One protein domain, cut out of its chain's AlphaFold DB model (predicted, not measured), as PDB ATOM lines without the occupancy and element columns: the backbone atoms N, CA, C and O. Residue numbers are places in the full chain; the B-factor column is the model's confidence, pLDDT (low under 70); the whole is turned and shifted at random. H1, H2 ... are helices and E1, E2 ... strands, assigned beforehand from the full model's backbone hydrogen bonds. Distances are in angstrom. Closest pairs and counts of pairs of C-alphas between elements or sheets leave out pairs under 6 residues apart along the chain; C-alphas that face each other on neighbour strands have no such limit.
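Overview. This is residues 3 to 78 of the 362 residues of an uncharacterized protein of Spirochaetes bacterium GWC1_61_12 (UniProt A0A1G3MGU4). Two small sheets, the three-stranded E1, E4, E5 and the hairpin E2 and E3, stand on two sides of an only just elongated body, with the short helix H1 between them toward one end. The long loop of residues 56 to 70 extends that same end, and the links from E1 to E2 and from E3 to E4 cross between the sheets toward the other. The printed part has 76 residues, with one named helix and five named strands in the order H1 E1 E2 E3 E4 E5; both sheets are antiparallel, the larger in the order E1 - E4 - E5. The class is mixed, helices and strands, though under half of the residues are in named elements. The whole is compact, with a radius of gyration of the C-alphas of 12.7 A and spans of 38 by 26 by 18 A.

Along the chain. H1, residues 11 to 17, begins at C-alpha 11 (44.282, -50.697, 2.461). E1 holds residues 18 to 21, and E2 residues 26 to 30. E3, residues 36 to 41, is 16.4 A long, and E4, residues 50 to 55, 16.5 A. E5, residues 71 to 76, is 17.1 A long and ends at C-alpha 76 (27.812, -44.441, 20.848).

Arrangement. E4 is the inner strand; N 19 and O 54 of E1 and E4 are 2.8 A apart, and N 53 and O 73 of the hairpin E4 and E5 2.8 A. In the hairpin E2 and E3, N 29 and O 38 are 2.9 A apart. Residues 3 to 4 pair antiparallel with residues 36 to 37 of E3. H1 only grazes the larger sheet, with its residues 14 to 17; every O i to N i+4 pair in H1 is within hydrogen-bond range. E1 and E3 are apart.

Size, cuts and confidence. The C-alphas farthest apart, of Thr 48 and Gln 63, are 38.8 A apart. The printed part has no cut, the link from E4 to E5 is long, and no printed residue is under 70 in pLDDT.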
ATOM      1  N   LEU A   3      35.319 -53.512  10.270       94.88
ATOM      2  CA  LEU A   3      34.679 -53.295   8.976       94.88
ATOM      3  C   LEU A   3      34.835 -54.556   8.127       94.88
ATOM      4  O   LEU A   3      35.948 -55.072   7.997       94.88
ATOM      5  N   SER A   4      33.740 -55.019   7.530       95.69
ATOM      6  CA  SER A   4      33.718 -56.194   6.658       95.69
ATOM      7  C   SER A   4      33.267 -55.802   5.257       95.69
ATOM      8  O   SER A   4      32.286 -55.081   5.091       95.69
ATOM      9  N   PHE A   5      33.992 -56.295   4.259       94.44
ATOM     10  CA  PHE A   5      33.783 -56.017   2.845       94.44
ATOM     11  C   PHE A   5      33.493 -57.325   2.108       94.44
ATOM     12  O   PHE A   5      34.028 -58.381   2.447       94.44
ATOM     13  N   ASN A   6      32.646 -57.255   1.084       94.00
ATOM     14  CA  ASN A   6      32.337 -58.390   0.211       94.00
ATOM     15  C   ASN A   6      33.467 -58.703  -0.786       94.00
ATOM     16  O   ASN A   6      33.471 -59.774  -1.386       94.00
ATOM     17  N   GLU A   7      34.414 -57.780  -0.961       94.31
ATOM     18  CA  GLU A   7      35.564 -57.897  -1.854       94.31
ATOM     19  C   GLU A   7      36.834 -57.377  -1.173       94.31
ATOM     20  O   GLU A   7      36.777 -56.587  -0.229       94.31
ATOM     21  N   ALA A   8      37.997 -57.821  -1.658       96.69
ATOM     22  CA  ALA A   8      39.288 -57.379  -1.145       96.69
ATOM     23  C   ALA A   8      39.540 -55.897  -1.478       96.69
ATOM     24  O   ALA A   8      39.501 -55.483  -2.644       96.69
ATOM     25  N   ILE A   9      39.844 -55.097  -0.455       97.06
ATOM     26  CA  ILE A   9      40.042 -53.648  -0.582       97.06
ATOM     27  C   ILE A   9      41.518 -53.237  -0.631       97.06
ATOM     28  O   ILE A   9      42.399 -53.906  -0.087       97.06
ATOM     29  N   ASP A  10      41.793 -52.082  -1.241       97.19
ATOM     30  CA  ASP A  10      43.090 -51.418  -1.120       97.19
ATOM     31  C   ASP A  10      43.199 -50.707   0.238       97.19
ATOM     32  O   ASP A  10      42.512 -49.717   0.512       97.19
ATOM     33  N   SER A  11      44.102 -51.195   1.090       95.19
ATOM     34  CA  SER A  11      44.282 -50.697   2.461       95.19
ATOM     35  C   SER A  11      44.642 -49.206   2.546       95.19
ATOM     36  O   SER A  11      44.269 -48.536   3.513       95.19
ATOM     37  N   LEU A  12      45.348 -48.657   1.547       95.88
ATOM     38  CA  LEU A  12      45.718 -47.240   1.520       95.88
ATOM     39  C   LEU A  12      44.510 -46.359   1.181       95.88
ATOM     40  O   LEU A  12      44.342 -45.294   1.780       95.88
ATOM     41  N   SER A  13      43.660 -46.803   0.254       97.06
ATOM     42  CA  SER A  13      42.411 -46.126  -0.089       97.06
ATOM     43  C   SER A  13      41.448 -46.080   1.098       97.06
ATOM     44  O   SER A  13      40.908 -45.009   1.369       97.06
ATOM     45  N   LEU A  14      41.321 -47.161   1.887       96.94
ATOM     46  CA  LEU A  14      40.486 -47.159   3.097       96.94
ATOM     47  C   LEU A  14      40.946 -46.098   4.095       96.94
ATOM     48  O   LEU A  14      40.127 -45.329   4.586       96.94
ATOM     49  N   ARG A  15      42.255 -45.996   4.355       95.38
ATOM     50  CA  ARG A  15      42.808 -44.996   5.287       95.38
ATOM     51  C   ARG A  15      42.507 -43.555   4.870       95.38
ATOM     52  O   ARG A  15      42.428 -42.692   5.735       95.38
ATOM     53  N   LYS A  16      42.371 -43.293   3.567       95.31
ATOM     54  CA  LYS A  16      42.006 -41.973   3.025       95.31
ATOM     55  C   LYS A  16      40.497 -41.750   3.000       95.31
ATOM     56  O   LYS A  16      40.048 -40.619   3.142       95.31
ATOM     57  N   ALA A  17      39.733 -42.812   2.763       96.81
ATOM     58  CA  ALA A  17      38.289 -42.748   2.607       96.81
ATOM     59  C   ALA A  17      37.541 -42.726   3.944       96.81
ATOM     60  O   ALA A  17      36.425 -42.212   3.996       96.81
ATOM     61  N   PHE A  18      38.148 -43.297   4.985       97.19
ATOM     62  CA  PHE A  18      37.604 -43.418   6.327       97.19
ATOM     63  C   PHE A  18      37.747 -42.126   7.136       97.19
ATOM     64  O   PHE A  18      38.825 -41.534   7.206       97.19
ATOM     65  N   SER A  19      36.681 -41.742   7.829       96.69
ATOM     66  CA  SER A  19      36.680 -40.645   8.793       96.69
ATOM     67  C   SER A  19      35.721 -40.929   9.950       96.69
ATOM     68  O   SER A  19      34.701 -41.595   9.780       96.69
ATOM     69  N   LEU A  20      36.073 -40.414  11.128       96.75
ATOM     70  CA  LEU A  20      35.238 -40.399  12.328       96.75
ATOM     71  C   LEU A  20      35.058 -38.955  12.787       96.75
ATOM     72  O   LEU A  20      36.010 -38.168  12.741       96.75
ATOM     73  N   THR A  21      33.857 -38.635  13.257       96.38
ATOM     74  CA  THR A  21      33.533 -37.357  13.896       96.38
ATOM     75  C   THR A  21      32.897 -37.629  15.261       96.38
ATOM     76  O   THR A  21      31.816 -38.208  15.280       96.38
ATOM     77  N   PRO A  22      33.516 -37.230  16.392       95.56
ATOM     78  CA  PRO A  22      34.839 -36.610  16.521       95.56
ATOM     79  C   PRO A  22      35.982 -37.480  15.982       95.56
ATOM     80  O   PRO A  22      35.876 -38.703  15.923       95.56
ATOM     81  N   THR A  23      37.090 -36.849  15.588       94.88
ATOM     82  CA  THR A  23      38.250 -37.573  15.051       94.88
ATOM     83  C   THR A  23      38.915 -38.419  16.130       94.88
ATOM     84  O   THR A  23      39.280 -37.915  17.191       94.88
ATOM     85  N   VAL A  24      39.118 -39.703  15.827       94.75
ATOM     86  CA  VAL A  24      39.805 -40.667  16.694       94.75
ATOM     87  C   VAL A  24      41.025 -41.203  15.963       94.75
ATOM     88  O   VAL A  24      40.916 -41.730  14.855       94.75
ATOM     89  N   SER A  25      42.193 -41.080  16.585       95.12
ATOM     90  CA  SER A  25      43.431 -41.678  16.083       95.12
ATOM     91  C   SER A  25      43.502 -43.152  16.466       95.12
ATOM     92  O   SER A  25      43.129 -43.526  17.578       95.12
ATOM     93  N   GLY A  26      44.020 -43.993  15.573       95.00
ATOM     94  CA  GLY A  26      44.157 -45.422  15.832       95.00
ATOM     95  C   GLY A  26      44.986 -46.156  14.786       95.00
ATOM     96  O   GLY A  26      45.462 -45.573  13.807       95.00
ATOM     97  N   ALA A  27      45.148 -47.454  15.002       96.38
ATOM     98  CA  ALA A  27      45.824 -48.368  14.098       96.38
ATOM     99  C   ALA A  27      44.818 -49.203  13.300       96.38
ATOM    100  O   ALA A  27      43.729 -49.525  13.772       96.38
ATOM    101  N   TRP A  28      45.230 -49.584  12.093       97.25
ATOM    102  CA  TRP A  28      44.485 -50.498  11.234       97.25
ATOM    103  C   TRP A  28      45.215 -51.826  11.125       97.25
ATOM    104  O   TRP A  28      46.405 -51.843  10.793       97.25
ATOM    105  N   GLN A  29      44.476 -52.911  11.319       97.31
ATOM    106  CA  GLN A  29      44.897 -54.272  11.025       97.31
ATOM    107  C   GLN A  29      43.965 -54.866   9.968       97.31
ATOM    108  O   GLN A  29      42.755 -54.684  10.041       97.31
ATOM    109  N   PHE A  30      44.530 -55.573   8.995       96.38
ATOM    110  CA  PHE A  30      43.781 -56.233   7.928       96.38
ATOM    111  C   PHE A  30      43.958 -57.745   8.050       96.38
ATOM    112  O   PHE A  30      45.008 -58.211   8.504       96.38
ATOM    113  N   ASN A  31      42.933 -58.509   7.676       95.81
ATOM    114  CA  ASN A  31      43.070 -59.955   7.510       95.81
ATOM    115  C   ASN A  31      43.882 -60.292   6.242       95.81
ATOM    116  O   ASN A  31      44.147 -59.421   5.418       95.81
ATOM    117  N   GLY A  32      44.269 -61.563   6.077       94.06
ATOM    118  CA  GLY A  32      45.095 -62.006   4.942       94.06
ATOM    119  C   GLY A  32      44.476 -61.737   3.565       94.06
ATOM    120  O   GLY A  32      45.206 -61.478   2.613       94.06
ATOM    121  N   ASP A  33      43.144 -61.720   3.488       94.56
ATOM    122  CA  ASP A  33      42.398 -61.536   2.239       94.56
ATOM    123  C   ASP A  33      41.978 -60.074   1.985       94.56
ATOM    124  O   ASP A  33      41.300 -59.790   1.001       94.56
ATOM    125  N   ASN A  34      42.343 -59.133   2.867       95.50
ATOM    126  CA  ASN A  34      41.921 -57.724   2.825       95.50
ATOM    127  C   ASN A  34      40.396 -57.506   2.712       95.50
ATOM    128  O   ASN A  34      39.947 -56.489   2.186       95.50
ATOM    129  N   THR A  35      39.587 -58.433   3.215       96.69
ATOM    130  CA  THR A  35      38.116 -58.328   3.277       96.69
ATOM    131  C   THR A  35      37.619 -57.883   4.649       96.69
ATOM    132  O   THR A  35      36.445 -57.572   4.821       96.69
ATOM    133  N   THR A  36      38.493 -57.850   5.656       97.00
ATOM    134  CA  THR A  36      38.171 -57.387   7.008       97.00
ATOM    135  C   THR A  36      39.250 -56.433   7.495       97.00
ATOM    136  O   THR A  36      40.438 -56.757   7.456       97.00
ATOM    137  N   ALA A  37      38.830 -55.265   7.979       96.75
ATOM    138  CA  ALA A  37      39.702 -54.249   8.548       96.75
ATOM    139  C   ALA A  37      39.276 -53.931   9.987       96.75
ATOM    140  O   ALA A  37      38.147 -53.513  10.243       96.75
ATOM    141  N   THR A  38      40.194 -54.095  10.932       97.00
ATOM    142  CA  THR A  38      39.998 -53.766  12.343       97.00
ATOM    143  C   THR A  38      40.671 -52.436  12.647       97.00
ATOM    144  O   THR A  38      41.886 -52.298  12.495       97.00
ATOM    145  N   PHE A  39      39.877 -51.466  13.095       95.94
ATOM    146  CA  PHE A  39      40.357 -50.204  13.642       95.94
ATOM    147  C   PHE A  39      40.430 -50.285  15.166       95.94
ATOM    148  O   PHE A  39      39.408 -50.509  15.833       95.94
ATOM    149  N   THR A  40      41.627 -50.058  15.699       94.50
ATOM    150  CA  THR A  40      41.908 -49.992  17.135       94.50
ATOM    151  C   THR A  40      42.321 -48.565  17.486       94.50
ATOM    152  O   THR A  40      43.435 -48.161  17.138       94.50
ATOM    153  N   PRO A  41      41.443 -47.783  18.133       94.50
ATOM    154  CA  PRO A  41      41.796 -46.476  18.671       94.50
ATOM    155  C   PRO A  41      43.037 -46.524  19.570       94.50
ATOM    156  O   PRO A  41      43.263 -47.510  20.267       94.50
ATOM    157  N   PHE A  42      43.825 -45.448  19.594       94.69
ATOM    158  CA  PHE A  42      44.927 -45.297  20.556       94.69
ATOM    159  C   PHE A  42      44.458 -44.861  21.948       94.69
ATOM    160  O   PHE A  42      45.227 -44.931  22.903       94.69
ATOM    161  N   GLN A  43      43.221 -44.382  22.046       90.31
ATOM    162  CA  GLN A  43      42.547 -44.026  23.289       90.31
ATOM    163  C   GLN A  43      41.189 -44.711  23.307       90.31
ATOM    164  O   GLN A  43      40.583 -44.884  22.248       90.31
ATOM    165  N   ASP A  44      40.704 -45.069  24.490       86.56
ATOM    166  CA  ASP A  44      39.377 -45.657  24.633       86.56
ATOM    167  C   ASP A  44      38.293 -44.734  24.061       86.56
ATOM    168  O   ASP A  44      38.414 -43.505  24.069       86.56
ATOM    169  N   TRP A  45      37.216 -45.333  23.547       87.56
ATOM    170  CA  TRP A  45      36.064 -44.574  23.069       87.56
ATOM    171  C   TRP A  45      35.477 -43.751  24.214       87.56
ATOM    172  O   TRP A  45      35.208 -44.282  25.293       87.56
ATOM    173  N   VAL A  46      35.237 -42.462  23.969       87.25
ATOM    174  CA  VAL A  46      34.590 -41.600  24.960       87.25
ATOM    175  C   VAL A  46      33.155 -42.083  25.136       87.25
ATOM    176  O   VAL A  46      32.400 -42.182  24.168       87.25
ATOM    177  N   ARG A  47      32.781 -42.413  26.373       79.38
ATOM    178  CA  ARG A  47      31.437 -42.910  26.679       79.38
ATOM    179  C   ARG A  47      30.366 -41.896  26.331       79.38
ATOM    180  O   ARG A  47      30.577 -40.700  26.509       79.38
ATOM    181  N   THR A  48      29.211 -42.376  25.869       81.38
ATOM    182  CA  THR A  48      28.041 -41.556  25.476       81.38
ATOM    183  C   THR A  48      28.316 -40.532  24.367       81.38
ATOM    184  O   THR A  48      27.406 -39.829  23.936       81.38
ATOM    185  N   GLN A  49      29.549 -40.464  23.855       88.69
ATOM    186  CA  GLN A  49      29.893 -39.660  22.699       88.69
ATOM    187  C   GLN A  49      29.364 -40.370  21.460       88.69
ATOM    188  O   GLN A  49      29.753 -41.504  21.167       88.69
ATOM    189  N   THR A  50      28.499 -39.688  20.720       92.69
ATOM    190  CA  THR A  50      28.120 -40.123  19.378       92.69
ATOM    191  C   THR A  50      29.308 -39.930  18.448       92.69
ATOM    192  O   THR A  50      29.876 -38.833  18.379       92.69
ATOM    193  N   TYR A  51      29.679 -40.999  17.752       94.69
ATOM    194  CA  TYR A  51      30.663 -41.008  16.683       94.69
ATOM    195  C   TYR A  51      29.954 -41.247  15.354       94.69
ATOM    196  O   TYR A  51      29.345 -42.299  15.153       94.69
ATOM    197  N   SER A  52      30.083 -40.296  14.434       96.19
ATOM    198  CA  SER A  52      29.650 -40.461  13.049       96.19
ATOM    199  C   SER A  52      30.826 -41.001  12.233       96.19
ATOM    200  O   SER A  52      31.866 -40.352  12.087       96.19
ATOM    201  N   LEU A  53      30.673 -42.219  11.730       96.31
ATOM    202  CA  LEU A  53      31.586 -42.900  10.824       96.31
ATOM    203  C   LEU A  53      31.191 -42.598   9.386       96.31
ATOM    204  O   LEU A  53      30.030 -42.739   9.014       96.31
ATOM    205  N   LYS A  54      32.178 -42.253   8.560       97.38
ATOM    206  CA  LYS A  54      32.003 -42.081   7.121       97.38
ATOM    207  C   LYS A  54      33.105 -42.788   6.349       97.38
ATOM    208  O   LYS A  54      34.288 -42.566   6.604       97.38
ATOM    209  N   ILE A  55      32.709 -43.592   5.369       97.19
ATOM    210  CA  ILE A  55      33.581 -44.181   4.352       97.19
ATOM    211  C   ILE A  55      33.173 -43.574   3.017       97.19
ATOM    212  O   ILE A  55      32.073 -43.812   2.526       97.19
ATOM    213  N   SER A  56      34.042 -42.744   2.448       97.62
ATOM    214  CA  SER A  56      33.741 -42.050   1.196       97.62
ATOM    215  C   SER A  56      33.946 -42.916  -0.051       97.62
ATOM    216  O   SER A  56      34.627 -43.943  -0.015       97.62
ATOM    217  N   THR A  57      33.449 -42.434  -1.192       96.69
ATOM    218  CA  THR A  57      33.681 -43.021  -2.529       96.69
ATOM    219  C   THR A  57      35.155 -43.068  -2.961       96.69
ATOM    220  O   THR A  57      35.484 -43.634  -4.000       96.69
ATOM    221  N   ALA A  58      36.078 -42.517  -2.164       96.31
ATOM    222  CA  ALA A  58      37.516 -42.674  -2.370       96.31
ATOM    223  C   ALA A  58      38.034 -44.089  -2.035       96.31
ATOM    224  O   ALA A  58      39.168 -44.408  -2.402       96.31
ATOM    225  N   LEU A  59      37.240 -44.922  -1.342       97.19
ATOM    226  CA  LEU A  59      37.568 -46.325  -1.076       97.19
ATOM    227  C   LEU A  59      37.569 -47.110  -2.390       97.19
ATOM    228  O   LEU A  59      36.647 -46.971  -3.196       97.19
ATOM    229  N   LYS A  60      38.579 -47.962  -2.583       96.81
ATOM    230  CA  LYS A  60      38.722 -48.785  -3.782       96.81
ATOM    231  C   LYS A  60      38.990 -50.251  -3.466       96.81
ATOM    232  O   LYS A  60      39.649 -50.575  -2.477       96.81
ATOM    233  N   THR A  61      38.539 -51.129  -4.355       96.31
ATOM    234  CA  THR A  61      38.964 -52.535  -4.393       96.31
ATOM    235  C   THR A  61      40.394 -52.664  -4.926       96.31
ATOM    236  O   THR A  61      40.944 -51.717  -5.503       96.31
ATOM    237  N   LEU A  62      41.005 -53.848  -4.795       93.25
ATOM    238  CA  LEU A  62      42.313 -54.137  -5.409       93.25
ATOM    239  C   LEU A  62      42.298 -54.017  -6.945       93.25
ATOM    240  O   LEU A  62      43.334 -53.769  -7.557       93.25
ATOM    241  N   GLN A  63      41.123 -54.131  -7.572       94.31
ATOM    242  CA  GLN A  63      40.899 -53.916  -9.005       94.31
ATOM    243  C   GLN A  63      40.627 -52.440  -9.354       94.31
ATOM    244  O   GLN A  63      40.225 -52.136 -10.475       94.31
ATOM    245  N   ASN A  64      40.856 -51.509  -8.416       93.44
ATOM    246  CA  ASN A  64      40.681 -50.062  -8.589       93.44
ATOM    247  C   ASN A  64      39.223 -49.644  -8.898       93.44
ATOM    248  O   ASN A  64      38.996 -48.564  -9.448       93.44
ATOM    249  N   MET A  65      38.239 -50.464  -8.510       95.25
ATOM    250  CA  MET A  65      36.817 -50.098  -8.544       95.25
ATOM    251  C   MET A  65      36.474 -49.292  -7.292       95.25
ATOM    252  O   MET A  65      36.822 -49.705  -6.188       95.25
ATOM    253  N   ALA A  66      35.832 -48.138  -7.460       94.69
ATOM    254  CA  ALA A  66      35.458 -47.261  -6.353       94.69
ATOM    255  C   ALA A  66      34.132 -47.685  -5.708       94.69
ATOM    256  O   ALA A  66      33.263 -48.256  -6.370       94.69
ATOM    257  N   LEU A  67      33.963 -47.351  -4.429       93.62
ATOM    258  CA  LEU A  67      32.679 -47.460  -3.745       93.62
ATOM    259  C   LEU A  67      31.643 -46.542  -4.425       93.62
ATOM    260  O   LEU A  67      31.952 -45.402  -4.773       93.62
ATOM    261  N   VAL A  68      30.426 -47.052  -4.629       94.50
ATOM    262  CA  VAL A  68      29.378 -46.373  -5.417       94.50
ATOM    263  C   VAL A  68      28.881 -45.097  -4.734       94.50
ATOM    264  O   VAL A  68      28.684 -44.076  -5.391       94.50
ATOM    265  N   GLU A  69      28.720 -45.137  -3.416       95.00
ATOM    266  CA  GLU A  69      28.238 -44.025  -2.599       95.00
ATOM    267  C   GLU A  69      28.956 -43.986  -1.248       95.00
ATOM    268  O   GLU A  69      29.659 -44.924  -0.880       95.00
ATOM    269  N   ASN A  70      28.816 -42.887  -0.507       96.06
ATOM    270  CA  ASN A  70      29.383 -42.818   0.837       96.06
ATOM    271  C   ASN A  70      28.581 -43.726   1.778       96.06
ATOM    272  O   ASN A  70      27.356 -43.672   1.782       96.06
ATOM    273  N   ILE A  71      29.271 -44.486   2.624       95.94
ATOM    274  CA  ILE A  71      28.644 -45.187   3.748       95.94
ATOM    275  C   ILE A  71      28.774 -44.297   4.974       95.94
ATOM    276  O   ILE A  71      29.881 -43.883   5.324       95.94
ATOM    277  N   GLU A  72      27.652 -44.026   5.629       96.38
ATOM    278  CA  GLU A  72      27.584 -43.248   6.862       96.38
ATOM    279  C   GLU A  72      26.885 -44.085   7.940       96.38
ATOM    280  O   GLU A  72      25.940 -44.820   7.658       96.38
ATOM    281  N   SER A  73      27.396 -44.037   9.167       95.31
ATOM    282  CA  SER A  73      26.842 -44.758  10.314       95.31
ATOM    283  C   SER A  73      27.128 -43.986  11.593       95.31
ATOM    284  O   SER A  73      28.132 -43.281  11.677       95.31
ATOM    285  N   GLU A  74      26.273 -44.133  12.598       94.25
ATOM    286  CA  GLU A  74      26.462 -43.523  13.910       94.25
ATOM    287  C   GLU A  74      26.457 -44.594  14.994       94.25
ATOM    288  O   GLU A  74      25.673 -45.543  14.951       94.25
ATOM    289  N   PHE A  75      27.342 -44.442  15.974       90.38
ATOM    290  CA  PHE A  75      27.382 -45.301  17.153       90.38
ATOM    291  C   PHE A  75      27.764 -44.496  18.394       90.38
ATOM    292  O   PHE A  75      28.409 -43.454  18.301       90.38
ATOM    293  N   LEU A  76      27.375 -44.991  19.567       88.69
ATOM    294  CA  LEU A  76      27.812 -44.441  20.848       88.69
ATOM    295  C   LEU A  76      29.105 -45.124  21.292       88.69
ATOM    296  O   LEU A  76      29.251 -46.340  21.168       88.69
ATOM    297  N   GLY A  77      30.046 -44.347  21.824       85.88
ATOM    298  CA  GLY A  77      31.195 -44.905  22.528       85.88
ATOM    299  C   GLY A  77      30.765 -45.599  23.824       85.88
ATOM    300  O   GLY A  77      29.989 -45.045  24.604       85.88
ATOM    301  N   GLY A  78      31.298 -46.802  24.056       77.75
ATOM    302  CA  GLY A  78      30.950 -47.667  25.188       77.75
ATOM    303  C   GLY A  78      29.989 -48.798  24.805       77.75
ATOM    304  O   GLY A  78      29.243 -48.697  23.838       77.75
TER     305      GLY A  78